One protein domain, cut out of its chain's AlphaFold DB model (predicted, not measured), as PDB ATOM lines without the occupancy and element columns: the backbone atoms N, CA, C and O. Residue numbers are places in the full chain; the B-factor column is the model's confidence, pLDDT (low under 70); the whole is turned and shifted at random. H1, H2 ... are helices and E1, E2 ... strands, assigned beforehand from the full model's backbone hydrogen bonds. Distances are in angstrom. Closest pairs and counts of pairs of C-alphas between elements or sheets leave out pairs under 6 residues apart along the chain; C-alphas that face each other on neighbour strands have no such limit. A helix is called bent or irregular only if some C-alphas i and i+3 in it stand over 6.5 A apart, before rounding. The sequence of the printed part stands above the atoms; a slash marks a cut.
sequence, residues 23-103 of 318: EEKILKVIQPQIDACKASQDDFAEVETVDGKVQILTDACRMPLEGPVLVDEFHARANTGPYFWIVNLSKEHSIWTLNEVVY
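What this domain is: This is residues 23 to 103 of the 318 residues of an uncharacterized protein of Bradymonadales bacterium V1718 (UniProt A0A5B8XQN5). One long helix, H1, packs with its first part on one face of a strongly twisted sheet of four strands, E3 to E6, and with its last part on a separate hairpin, E1 and E2. The hairpin lies near E6, tipped so that the two sheets are only partly face to face, and the short helix H2 sits by the last part of H1, between hairpin and sheet along the chain. The printed part has 81 residues with two named helices and six named strands, in the order H1 E1 E2 H2 E3 E4 E5 E6, and its class is mixed. The larger sheet has the order E3 - E4 - E5 - E6, and both sheets are antiparallel. The whole is compact, with a radius of gyration of the C-alphas of 11.9 A, yet elongated in outline, spanning 36 by 23 by 20 A.

Where its parts are: H1, residues 23 to 39, begins at C-alpha 23 (-35.111, -26.746, -41.989) and is 23.7 A long. It has a kink of 37 degrees near residue 30 and is irregular, but only just: C-alphas 29 and 32 are 6.6 A apart. E1 is residues 44 to 49, E2 52 to 57, and H2 58 to 62. E3 is residues 65 to 70, and E4, 75 to 80, is 17.5 A long. E5, residues 83 to 89, begins at C-alpha 83 (-39.871, -31.279, -24.804) and is 19.8 A long. E6, residues 96 to 102, is 17.6 A long and ends at C-alpha 102 (-42.262, -26.611, -23.269).

How they stand to each other: E3 to E6 form a meander, each strand the antiparallel neighbour of the one before, with E3 and E6 as edge strands. N 66 and O 79 are within hydrogen-bond range at 2.9 A between E3 and E4, N 76 and O 87 at 2.8 A between E4 and E5, and N 86 and O 100 at 2.9 A between E5 and E6. H1 is on this sheet, making two layers, a helix on one face of a sheet; its closest C-alphas to E6 are those of Ile 26 and Trp 96, 6.3 A. The hairpin E1 and E2 has N 47 and O 54 at 2.8 A. With the larger sheet it makes a sandwich, two sheets face to face, their best planes 42 degrees apart; the closest C-alphas of E1 and E6 are those of Thr 49 and Leu 98, 5.1 A. The closest C-alphas of H1 and E1 are those of Cys 37 and Ala 45, 5.1 A. H1 touches H2 with residues 34 to 38 alone, closest at the C-alphas of Ile 34 and Cys 61, 5.7 A. H2 only grazes the larger sheet, with its residues 59 to 62. E1 and E3 are apart. Every O i to N i+4 pair is within hydrogen-bond range in H2, and 10 of 13 are in H1.

The domain as a whole: The C-alphas farthest apart are those of Gln 41 and Glu 92, 36.6 A. The printed part has no cut and no long link; E5 to E6 is short, the others tight. Mean pLDDT of the printed part is 93.7, and no printed residue is under 70.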
ATOM      1  N   GLU A  23     -35.591 -25.704 -42.898       89.88
ATOM      2  CA  GLU A  23     -35.111 -26.746 -41.989       89.88
ATOM      3  C   GLU A  23     -33.690 -26.463 -41.474       89.88
ATOM      4  O   GLU A  23     -33.477 -26.399 -40.265       89.88
ATOM      5  N   GLU A  24     -32.731 -26.179 -42.363       91.44
ATOM      6  CA  GLU A  24     -31.359 -25.830 -41.967       91.44
ATOM      7  C   GLU A  24     -31.297 -24.549 -41.125       91.44
ATOM      8  O   GLU A  24     -30.491 -24.443 -40.198       91.44
ATOM      9  N   LYS A  25     -32.132 -23.551 -41.438       92.06
ATOM     10  CA  LYS A  25     -32.189 -22.296 -40.672       92.06
ATOM     11  C   LYS A  25     -32.746 -22.518 -39.270       92.06
ATOM     12  O   LYS A  25     -32.211 -21.947 -38.327       92.06
ATOM     13  N   ILE A  26     -33.774 -23.353 -39.131       93.75
ATOM     14  CA  ILE A  26     -34.365 -23.713 -37.840       93.75
ATOM     15  C   ILE A  26     -33.360 -24.517 -37.009       93.75
ATOM     16  O   ILE A  26     -33.130 -24.203 -35.843       93.75
ATOM     17  N   LEU A  27     -32.679 -25.495 -37.614       94.38
ATOM     18  CA  LEU A  27     -31.652 -26.284 -36.926       94.38
ATOM     19  C   LEU A  27     -30.487 -25.424 -36.423       94.38
ATOM     20  O   LEU A  27     -29.992 -25.663 -35.325       94.38
ATOM     21  N   LYS A  28     -30.090 -24.376 -37.155       94.50
ATOM     22  CA  LYS A  28     -29.072 -23.415 -36.686       94.50
ATOM     23  C   LYS A  28     -29.472 -22.661 -35.416       94.50
ATOM     24  O   LYS A  28     -28.589 -22.154 -34.732       94.50
ATOM     25  N   VAL A  29     -30.766 -22.577 -35.112       94.88
ATOM     26  CA  VAL A  29     -31.286 -21.952 -33.889       94.88
ATOM     27  C   VAL A  29     -31.356 -22.968 -32.748       94.88
ATOM     28  O   VAL A  29     -30.939 -22.664 -31.634       94.88
ATOM     29  N   ILE A  30     -31.853 -24.177 -33.021       95.00
ATOM     30  CA  ILE A  30     -32.113 -25.195 -31.990       95.00
ATOM     31  C   ILE A  30     -30.834 -25.939 -31.582       95.00
ATOM     32  O   ILE A  30     -30.582 -26.135 -30.395       95.00
ATOM     33  N   GLN A  31     -30.011 -26.358 -32.548       95.62
ATOM     34  CA  GLN A  31     -28.884 -27.261 -32.295       95.62
ATOM     35  C   GLN A  31     -27.869 -26.708 -31.280       95.62
ATOM     36  O   GLN A  31     -27.490 -27.464 -30.386       95.62
ATOM     37  N   PRO A  32     -27.479 -25.415 -31.316       95.50
ATOM     38  CA  PRO A  32     -26.570 -24.869 -30.309       95.50
ATOM     39  C   PRO A  32     -27.126 -24.952 -28.881       95.50
ATOM     40  O   PRO A  32     -26.366 -25.192 -27.947       95.50
ATOM     41  N   GLN A  33     -28.444 -24.790 -28.708       96.06
ATOM     42  CA  GLN A  33     -29.104 -24.890 -27.402       96.06
ATOM     43  C   GLN A  33     -29.129 -26.340 -26.905       96.06
ATOM     44  O   GLN A  33     -28.830 -26.603 -25.743       96.06
ATOM     45  N   ILE A  34     -29.414 -27.296 -27.796       96.00
ATOM     46  CA  ILE A  34     -29.345 -28.730 -27.481       96.00
ATOM     47  C   ILE A  34     -27.919 -29.140 -27.104       96.00
ATOM     48  O   ILE A  34     -27.729 -29.879 -26.141       96.00
ATOM     49  N   ASP A  35     -26.917 -28.675 -27.845       95.81
ATOM     50  CA  ASP A  35     -25.518 -29.025 -27.593       95.81
ATOM     51  C   ASP A  35     -25.029 -28.443 -26.260       95.81
ATOM     52  O   ASP A  35     -24.381 -29.151 -25.486       95.81
ATOM     53  N   ALA A  36     -25.406 -27.200 -25.942       95.06
ATOM     54  CA  ALA A  36     -25.160 -26.601 -24.632       95.06
ATOM     55  C   ALA A  36     -25.866 -27.381 -23.510       95.06
ATOM     56  O   ALA A  36     -25.251 -27.682 -22.489       95.06
ATOM     57  N   CYS A  37     -27.123 -27.777 -23.730       95.56
ATOM     58  CA  CYS A  37     -27.884 -28.576 -22.778       95.56
ATOM     59  C   CYS A  37     -27.217 -29.930 -22.497       95.56
ATOM     60  O   CYS A  37     -27.006 -30.282 -21.342       95.56
ATOM     61  N   LYS A  38     -26.786 -30.658 -23.536       95.38
ATOM     62  CA  LYS A  38     -26.081 -31.947 -23.402       95.38
ATOM     63  C   LYS A  38     -24.769 -31.845 -22.623       95.38
ATOM     64  O   LYS A  38     -24.369 -32.827 -22.000       95.38
ATOM     65  N   ALA A  39     -24.094 -30.698 -22.707       95.00
ATOM     66  CA  ALA A  39     -22.831 -30.447 -22.023       95.00
ATOM     67  C   ALA A  39     -23.002 -30.139 -20.525       95.00
ATOM     68  O   ALA A  39     -22.017 -30.197 -19.782       95.00
ATOM     69  N   SER A  40     -24.227 -29.833 -20.080       94.88
ATOM     70  CA  SER A  40     -24.524 -29.591 -18.669       94.88
ATOM     71  C   SER A  40     -24.210 -30.821 -17.813       94.88
ATOM     72  O   SER A  40     -24.426 -31.964 -18.226       94.88
ATOM     73  N   GLN A  41     -23.689 -30.564 -16.615       90.75
ATOM     74  CA  GLN A  41     -23.498 -31.574 -15.571       90.75
ATOM     75  C   GLN A  41     -24.652 -31.582 -14.559       90.75
ATOM     76  O   GLN A  41     -24.732 -32.491 -13.742       90.75
ATOM     77  N   ASP A  42     -25.539 -30.588 -14.624       93.56
ATOM     78  CA  ASP A  42     -26.703 -30.479 -13.749       93.56
ATOM     79  C   ASP A  42     -27.884 -31.283 -14.315       93.56
ATOM     80  O   ASP A  42     -27.967 -31.521 -15.523       93.56
ATOM     81  N   ASP A  43     -28.853 -31.636 -13.463       94.19
ATOM     82  CA  ASP A  43     -30.116 -32.268 -13.888       94.19
ATOM     83  C   ASP A  43     -30.896 -31.396 -14.888       94.19
ATOM     84  O   ASP A  43     -31.606 -31.917 -15.753       94.19
ATOM     85  N   PHE A  44     -30.738 -30.069 -14.789       95.50
ATOM     86  CA  PHE A  44     -31.354 -29.088 -15.674       95.50
ATOM     87  C   PHE A  44     -30.318 -28.188 -16.337       95.50
ATOM     88  O   PHE A  44     -29.461 -27.618 -15.666       95.50
ATOM     89  N   ALA A  45     -30.464 -27.971 -17.639       95.69
ATOM     90  CA  ALA A  45     -29.735 -26.946 -18.368       95.69
ATOM     91  C   ALA A  45     -30.614 -25.716 -18.616       95.69
ATOM     92  O   ALA A  45     -31.824 -25.834 -18.815       95.69
ATOM     93  N   GLU A  46     -29.999 -24.535 -18.648       95.25
ATOM     94  CA  GLU A  46     -30.662 -23.317 -19.112       95.25
ATOM     95  C   GLU A  46     -30.591 -23.223 -20.639       95.25
ATOM     96  O   GLU A  46     -29.517 -23.323 -21.230       95.25
ATOM     97  N   VAL A  47     -31.735 -22.967 -21.263       94.19
ATOM     98  CA  VAL A  47     -31.872 -22.669 -22.688       94.19
ATOM     99  C   VAL A  47     -32.363 -21.243 -22.863       94.19
ATOM    100  O   VAL A  47     -33.279 -20.796 -22.172       94.19
ATOM    101  N   GLU A  48     -31.742 -20.524 -23.793       94.31
ATOM    102  CA  GLU A  48     -32.093 -19.144 -24.106       94.31
ATOM    103  C   GLU A  48     -33.194 -19.089 -25.170       94.31
ATOM    104  O   GLU A  48     -33.059 -19.624 -26.270       94.31
ATOM    105  N   THR A  49     -34.287 -18.417 -24.825       94.31
ATOM    106  CA  THR A  49     -35.434 -18.122 -25.686       94.31
ATOM    107  C   THR A  49     -35.579 -16.609 -25.847       94.31
ATOM    108  O   THR A  49     -34.942 -15.836 -25.126       94.31
ATOM    109  N   VAL A  50     -36.438 -16.161 -26.763       91.62
ATOM    110  CA  VAL A  50     -36.735 -14.724 -26.926       91.62
ATOM    111  C   VAL A  50     -37.297 -14.072 -25.656       91.62
ATOM    112  O   VAL A  50     -37.032 -12.894 -25.423       91.62
ATOM    113  N   ASP A  51     -38.013 -14.836 -24.826       90.81
ATOM    114  CA  ASP A  51     -38.661 -14.353 -23.600       90.81
ATOM    115  C   ASP A  51     -37.787 -14.544 -22.343       90.81
ATOM    116  O   ASP A  51     -38.192 -14.205 -21.229       90.81
ATOM    117  N   GLY A  52     -36.563 -15.055 -22.509       92.88
ATOM    118  CA  GLY A  52     -35.605 -15.277 -21.432       92.88
ATOM    119  C   GLY A  52     -35.138 -16.724 -21.346       92.88
ATOM    120  O   GLY A  52     -35.083 -17.444 -22.341       92.88
ATOM    121  N   LYS A  53     -34.754 -17.158 -20.146       93.69
ATOM    122  CA  LYS A  53     -34.189 -18.492 -19.928       93.69
ATOM    123  C   LYS A  53     -35.243 -19.481 -19.450       93.69
ATOM    124  O   LYS A  53     -36.004 -19.177 -18.535       93.69
ATOM    125  N   VAL A  54     -35.217 -20.681 -20.017       93.00
ATOM    126  CA  VAL A  54     -36.052 -21.816 -19.609       93.00
ATOM    127  C   VAL A  54     -35.147 -22.963 -19.173       93.00
ATOM    128  O   VAL A  54     -34.100 -23.191 -19.771       93.00
ATOM    129  N   GLN A  55     -35.523 -23.675 -18.112       93.94
ATOM    130  CA  GLN A  55     -34.803 -24.872 -17.677       93.94
ATOM    131  C   GLN A  55     -35.318 -26.094 -18.439       93.94
ATOM    132  O   GLN A  55     -36.516 -26.223 -18.636       93.94
ATOM    133  N   ILE A  56     -34.447 -27.016 -18.829       95.00
ATOM    134  CA  ILE A  56     -34.814 -28.275 -19.495       95.00
ATOM    135  C   ILE A  56     -34.058 -29.407 -18.820       95.00
ATOM    136  O   ILE A  56     -32.892 -29.227 -18.484       95.00
ATOM    137  N   LEU A  57     -34.686 -30.575 -18.649       96.19
ATOM    138  CA  LEU A  57     -33.969 -31.765 -18.193       96.19
ATOM    139  C   LEU A  57     -32.837 -32.117 -19.161       96.19
ATOM    140  O   LEU A  57     -33.080 -32.415 -20.333       96.19
ATOM    141  N   THR A  58     -31.614 -32.163 -18.649       96.12
ATOM    142  CA  THR A  58     -30.407 -32.460 -19.430       96.12
ATOM    143  C   THR A  58     -30.526 -33.788 -20.187       96.12
ATOM    144  O   THR A  58     -30.135 -33.888 -21.352       96.12
ATOM    145  N   ASP A  59     -31.148 -34.801 -19.576       95.19
ATOM    146  CA  ASP A  59     -31.394 -36.100 -20.211       95.19
ATOM    147  C   ASP A  59     -32.327 -36.023 -21.419       95.19
ATOM    148  O   ASP A  59     -32.129 -36.758 -22.387       95.19
ATOM    149  N   ALA A  60     -33.310 -35.116 -21.414       95.38
ATOM    150  CA  ALA A  60     -34.196 -34.947 -22.560       95.38
ATOM    151  C   ALA A  60     -33.409 -34.473 -23.784       95.38
ATOM    152  O   ALA A  60     -33.615 -34.982 -24.881       95.38
ATOM    153  N   CYS A  61     -32.432 -33.582 -23.595       95.25
ATOM    154  CA  CYS A  61     -31.560 -33.116 -24.671       95.25
ATOM    155  C   CYS A  61     -30.647 -34.216 -25.231       95.25
ATOM    156  O   CYS A  61     -30.169 -34.090 -26.356       95.25
ATOM    157  N   ARG A  62     -30.390 -35.295 -24.479       94.94
ATOM    158  CA  ARG A  62     -29.611 -36.458 -24.946       94.94
ATOM    159  C   ARG A  62     -30.437 -37.406 -25.819       94.94
ATOM    160  O   ARG A  62     -29.860 -38.256 -26.497       94.94
ATOM    161  N   MET A  63     -31.761 -37.252 -25.837       94.88
ATOM    162  CA  MET A  63     -32.643 -37.997 -26.730       94.88
ATOM    163  C   MET A  63     -32.493 -37.509 -28.182       94.88
ATOM    164  O   MET A  63     -32.045 -36.381 -28.414       94.88
ATOM    165  N   PRO A  64     -32.845 -38.339 -29.183       95.44
ATOM    166  CA  PRO A  64     -32.831 -37.917 -30.578       95.44
ATOM    167  C   PRO A  64     -33.670 -36.656 -30.803       95.44
ATOM    168  O   PRO A  64     -34.760 -36.519 -30.246       95.44
ATOM    169  N   LEU A  65     -33.152 -35.754 -31.636       95.62
ATOM    170  CA  LEU A  65     -33.918 -34.622 -32.144       95.62
ATOM    171  C   LEU A  65     -34.853 -35.119 -33.247       95.62
ATOM    172  O   LEU A  65     -34.398 -35.667 -34.251       95.62
ATOM    173  N   GLU A  66     -36.149 -34.905 -33.065       95.56
ATOM    174  CA  GLU A  66     -37.178 -35.160 -34.067       95.56
ATOM    175  C   GLU A  66     -37.615 -33.838 -34.719       95.56
ATOM    176  O   GLU A  66     -37.843 -32.829 -34.044       95.56
ATOM    177  N   GLY A  67     -37.732 -33.838 -36.050       90.12
ATOM    178  CA  GLY A  67     -37.972 -32.632 -36.846       90.12
ATOM    179  C   GLY A  67     -36.676 -31.933 -37.304       90.12
ATOM    180  O   GLY A  67     -35.629 -32.578 -37.359       90.12
ATOM    181  N   PRO A  68     -36.732 -30.632 -37.654       92.50
ATOM    182  CA  PRO A  68     -37.855 -29.721 -37.448       92.50
ATOM    183  C   PRO A  68     -38.975 -29.906 -38.482       92.50
ATOM    184  O   PRO A  68     -38.750 -30.251 -39.637       92.50
ATOM    185  N   VAL A  69     -40.206 -29.627 -38.060       94.06
ATOM    186  CA  VAL A  69     -41.409 -29.636 -38.894       94.06
ATOM    187  C   VAL A  69     -41.947 -28.212 -38.972       94.06
ATOM    188  O   VAL A  69     -42.249 -27.608 -37.942       94.06
ATOM    189  N   LEU A  70     -42.085 -27.679 -40.189       94.00
ATOM    190  CA  LEU A  70     -42.821 -26.435 -40.413       94.00
ATOM    191  C   LEU A  70     -44.298 -26.667 -40.095       94.00
ATOM    192  O   LEU A  70     -44.928 -27.563 -40.657       94.00
ATOM    193  N   VAL A  71     -44.835 -25.863 -39.184       93.12
ATOM    194  CA  VAL A  71     -46.267 -25.827 -38.871       93.12
ATOM    195  C   VAL A  71     -46.977 -24.938 -39.892       93.12
ATOM    196  O   VAL A  71     -48.028 -25.309 -40.410       93.12
ATOM    197  N   ASP A  72     -46.360 -23.808 -40.230       92.19
ATOM    198  CA  ASP A  72     -46.741 -22.923 -41.329       92.19
ATOM    199  C   ASP A  72     -45.506 -22.138 -41.828       92.19
ATOM    200  O   ASP A  72     -44.365 -22.523 -41.563       92.19
ATOM    201  N   GLU A  73     -45.703 -21.064 -42.597       89.19
ATOM    202  CA  GLU A  73     -44.603 -20.257 -43.151       89.19
ATOM    203  C   GLU A  73     -43.829 -19.428 -42.103       89.19
ATOM    204  O   GLU A  73     -42.721 -18.968 -42.386       89.19
ATOM    205  N   PHE A  74     -44.380 -19.265 -40.897       92.94
ATOM    206  CA  PHE A  74     -43.824 -18.472 -39.800       92.94
ATOM    207  C   PHE A  74     -43.484 -19.291 -38.551       92.94
ATOM    208  O   PHE A  74     -42.766 -18.783 -37.693       92.94
ATOM    209  N   HIS A  75     -43.970 -20.525 -38.430       94.69
ATOM    210  CA  HIS A  75     -43.818 -21.335 -37.222       94.69
ATOM    211  C   HIS A  75     -43.257 -22.718 -37.541       94.69
ATOM    212  O   HIS A  75     -43.661 -23.383 -38.499       94.69
ATOM    213  N   ALA A  76     -42.352 -23.185 -36.690       96.19
ATOM    214  CA  ALA A  76     -41.770 -24.513 -36.753       96.19
ATOM    215  C   ALA A  76     -41.691 -25.140 -35.364       96.19
ATOM    216  O   ALA A  76     -41.616 -24.448 -34.350       96.19
ATOM    217  N   ARG A  77     -41.662 -26.471 -35.335       96.00
ATOM    218  CA  ARG A  77     -41.460 -27.240 -34.110       96.00
ATOM    219  C   ARG A  77     -40.415 -28.329 -34.297       96.00
ATOM    220  O   ARG A  77     -40.349 -28.938 -35.362       96.00
ATOM    221  N   ALA A  78     -39.660 -28.613 -33.252       96.94
ATOM    222  CA  ALA A  78     -38.871 -29.832 -33.113       96.94
ATOM    223  C   ALA A  78     -39.084 -30.403 -31.707       96.94
ATOM    224  O   ALA A  78     -39.636 -29.715 -30.846       96.94
ATOM    225  N   ASN A  79     -38.662 -31.634 -31.449       96.25
ATOM    226  CA  ASN A  79     -38.765 -32.222 -30.115       96.25
ATOM    227  C   ASN A  79     -37.540 -33.057 -29.745       96.25
ATOM    228  O   ASN A  79     -36.923 -33.695 -30.592       96.25
ATOM    229  N   THR A  80     -37.201 -33.046 -28.457       96.00
ATOM    230  CA  THR A  80     -36.225 -33.960 -27.849       96.00
ATOM    231  C   THR A  80     -36.907 -34.635 -26.671       96.00
ATOM    232  O   THR A  80     -37.165 -34.000 -25.641       96.00
ATOM    233  N   GLY A  81     -37.284 -35.901 -26.845       93.50
ATOM    234  CA  GLY A  81     -38.179 -36.559 -25.897       93.50
ATOM    235  C   GLY A  81     -39.513 -35.810 -25.782       93.50
ATOM    236  O   GLY A  81     -40.105 -35.488 -26.815       93.50
ATOM    237  N   PRO A  82     -39.994 -35.513 -24.561       95.50
ATOM    238  CA  PRO A  82     -41.278 -34.848 -24.372       95.50
ATOM    239  C   PRO A  82     -41.221 -33.314 -24.486       95.50
ATOM    240  O   PRO A  82     -42.261 -32.666 -24.391       95.50
ATOM    241  N   TYR A  83     -40.032 -32.727 -24.671       96.69
ATOM    242  CA  TYR A  83     -39.871 -31.279 -24.804       96.69
ATOM    243  C   TYR A  83     -40.120 -30.820 -26.237       96.69
ATOM    244  O   TYR A  83     -39.484 -31.320 -27.168       96.69
ATOM    245  N   PHE A  84     -40.989 -29.822 -26.399       96.19
ATOM    246  CA  PHE A  84     -41.257 -29.169 -27.679       96.19
ATOM    247  C   PHE A  84     -40.453 -27.879 -27.807       96.19
ATOM    248  O   PHE A  84     -40.603 -26.981 -26.988       96.19
ATOM    249  N   TRP A  85     -39.651 -27.775 -28.862       97.12
ATOM    250  CA  TRP A  85     -38.874 -26.597 -29.239       97.12
ATOM    251  C   TRP A  85     -39.656 -25.815 -30.292       97.12
ATOM    252  O   TRP A  85     -39.773 -26.264 -31.436       97.12
ATOM    253  N   ILE A  86     -40.210 -24.668 -29.911       96.44
ATOM    254  CA  ILE A  86     -41.065 -23.844 -30.769       96.44
ATOM    255  C   ILE A  86     -40.233 -22.693 -31.325       96.44
ATOM    256  O   ILE A  86     -39.703 -21.873 -30.576       96.44
ATOM    257  N   VAL A  87     -40.115 -22.626 -32.650       96.31
ATOM    258  CA  VAL A  87     -39.298 -21.627 -33.345       96.31
ATOM    259  C   VAL A  87     -40.188 -20.796 -34.253       96.31
ATOM    260  O   VAL A  87     -40.942 -21.339 -35.059       96.31
ATOM    261  N   ASN A  88     -40.056 -19.478 -34.153       95.88
ATOM    262  CA  ASN A  88     -40.860 -18.527 -34.911       95.88
ATOM    263  C   ASN A  88     -39.966 -17.702 -35.835       95.88
ATOM    264  O   ASN A  88     -38.834 -17.363 -35.487       95.88
ATOM    265  N   LEU A  89     -40.476 -17.350 -37.009       93.81
ATOM    266  CA  LEU A  89     -39.853 -16.378 -37.892       93.81
ATOM    267  C   LEU A  89     -40.225 -14.970 -37.415       93.81
ATOM    268  O   LEU A  89     -41.387 -14.565 -37.475       93.81
ATOM    269  N   SER A  90     -39.233 -14.196 -36.974       87.88
ATOM    270  CA  SER A  90     -39.432 -12.785 -36.648       87.88
ATOM    271  C   SER A  90     -39.890 -12.024 -37.892       87.88
ATOM    272  O   SER A  90     -39.161 -11.944 -38.883       87.88
ATOM    273  N   LYS A  91     -41.085 -11.426 -37.832       78.38
ATOM    274  CA  LYS A  91     -41.635 -10.611 -38.930       78.38
ATOM    275  C   LYS A  91     -40.798  -9.363 -39.211       78.38
ATOM    276  O   LYS A  91     -40.774  -8.895 -40.342       78.38
ATOM    277  N   GLU A  92     -40.118  -8.834 -38.196       80.44
ATOM    278  CA  GLU A  92     -39.333  -7.600 -38.301       80.44
ATOM    279  C   GLU A  92     -37.963  -7.837 -38.946       80.44
ATOM    280  O   GLU A  92     -37.502  -7.031 -39.752       80.44
ATOM    281  N   HIS A  93     -37.324  -8.964 -38.630       81.31
ATOM    282  CA  HIS A  93     -35.946  -9.229 -39.053       81.31
ATOM    283  C   HIS A  93     -35.815 -10.384 -40.050       81.31
ATOM    284  O   HIS A  93     -34.734 -10.588 -40.594       81.31
ATOM    285  N   SER A  94     -36.895 -11.126 -40.325       84.50
ATOM    286  CA  SER A  94     -36.881 -12.339 -41.160       84.50
ATOM    287  C   SER A  94     -35.854 -13.383 -40.688       84.50
ATOM    288  O   SER A  94     -35.252 -14.095 -41.495       84.50
ATOM    289  N   ILE A  95     -35.645 -13.465 -39.369       89.62
ATOM    290  CA  ILE A  95     -34.732 -14.404 -38.703       89.62
ATOM    291  C   ILE A  95     -35.563 -15.362 -37.850       89.62
ATOM    292  O   ILE A  95     -36.488 -14.934 -37.162       89.62
ATOM    293  N   TRP A  96     -35.240 -16.654 -37.905       93.69
ATOM    294  CA  TRP A  96     -35.829 -17.661 -37.023       93.69
ATOM    295  C   TRP A  96     -35.264 -17.517 -35.608       93.69
ATOM    296  O   TRP A  96     -34.055 -17.374 -35.438       93.69
ATOM    297  N   THR A  97     -36.126 -17.580 -34.600       94.44
ATOM    298  CA  THR A  97     -35.758 -17.446 -33.186       94.44
ATOM    299  C   THR A  97     -36.452 -18.508 -32.346       94.44
ATOM    300  O   THR A  97     -37.621 -18.816 -32.594       94.44
ATOM    301  N   LEU A  98     -35.753 -19.053 -31.346       95.81
ATOM    302  CA  LEU A  98     -36.338 -19.992 -30.393       95.81
ATOM    303  C   LEU A  98     -37.291 -19.224 -29.481       95.81
ATOM    304  O   LEU A  98     -36.858 -18.411 -28.667       95.81
ATOM    305  N   ASN A  99     -38.585 -19.446 -29.671       94.12
ATOM    306  CA  ASN A  99     -39.613 -18.730 -28.939       94.12
ATOM    307  C   ASN A  99     -39.845 -19.357 -27.570       94.12
ATOM    308  O   ASN A  99     -39.910 -18.659 -26.570       94.12
ATOM    309  N   GLU A 100     -39.965 -20.680 -27.539       94.88
ATOM    310  CA  GLU A 100     -40.393 -21.394 -26.347       94.88
ATOM    311  C   GLU A 100     -39.824 -22.811 -26.342       94.88
ATOM    312  O   GLU A 100     -39.628 -23.419 -27.401       94.88
ATOM    313  N   VAL A 101     -39.593 -23.345 -25.144       94.81
ATOM    314  CA  VAL A 101     -39.361 -24.772 -24.944       94.81
ATOM    315  C   VAL A 101     -40.277 -25.274 -23.839       94.81
ATOM    316  O   VAL A 101     -40.211 -24.774 -22.720       94.81
ATOM    317  N   VAL A 102     -41.147 -26.236 -24.154       91.94
ATOM    318  CA  VAL A 102     -42.262 -26.611 -23.269       91.94
ATOM    319  C   VAL A 102     -42.235 -28.085 -22.916       91.94
ATOM    320  O   VAL A 102     -42.179 -28.942 -23.800       91.94
ATOM    321  N   TYR A 103     -42.362 -28.358 -21.618       94.25
ATOM    322  CA  TYR A 103     -42.765 -29.649 -21.071       94.25
ATOM    323  C   TYR A 103     -43.433 -29.470 -19.700       94.25
ATOM    324  O   TYR A 103     -42.786 -29.485 -18.649       94.25
TER     325      TYR A 103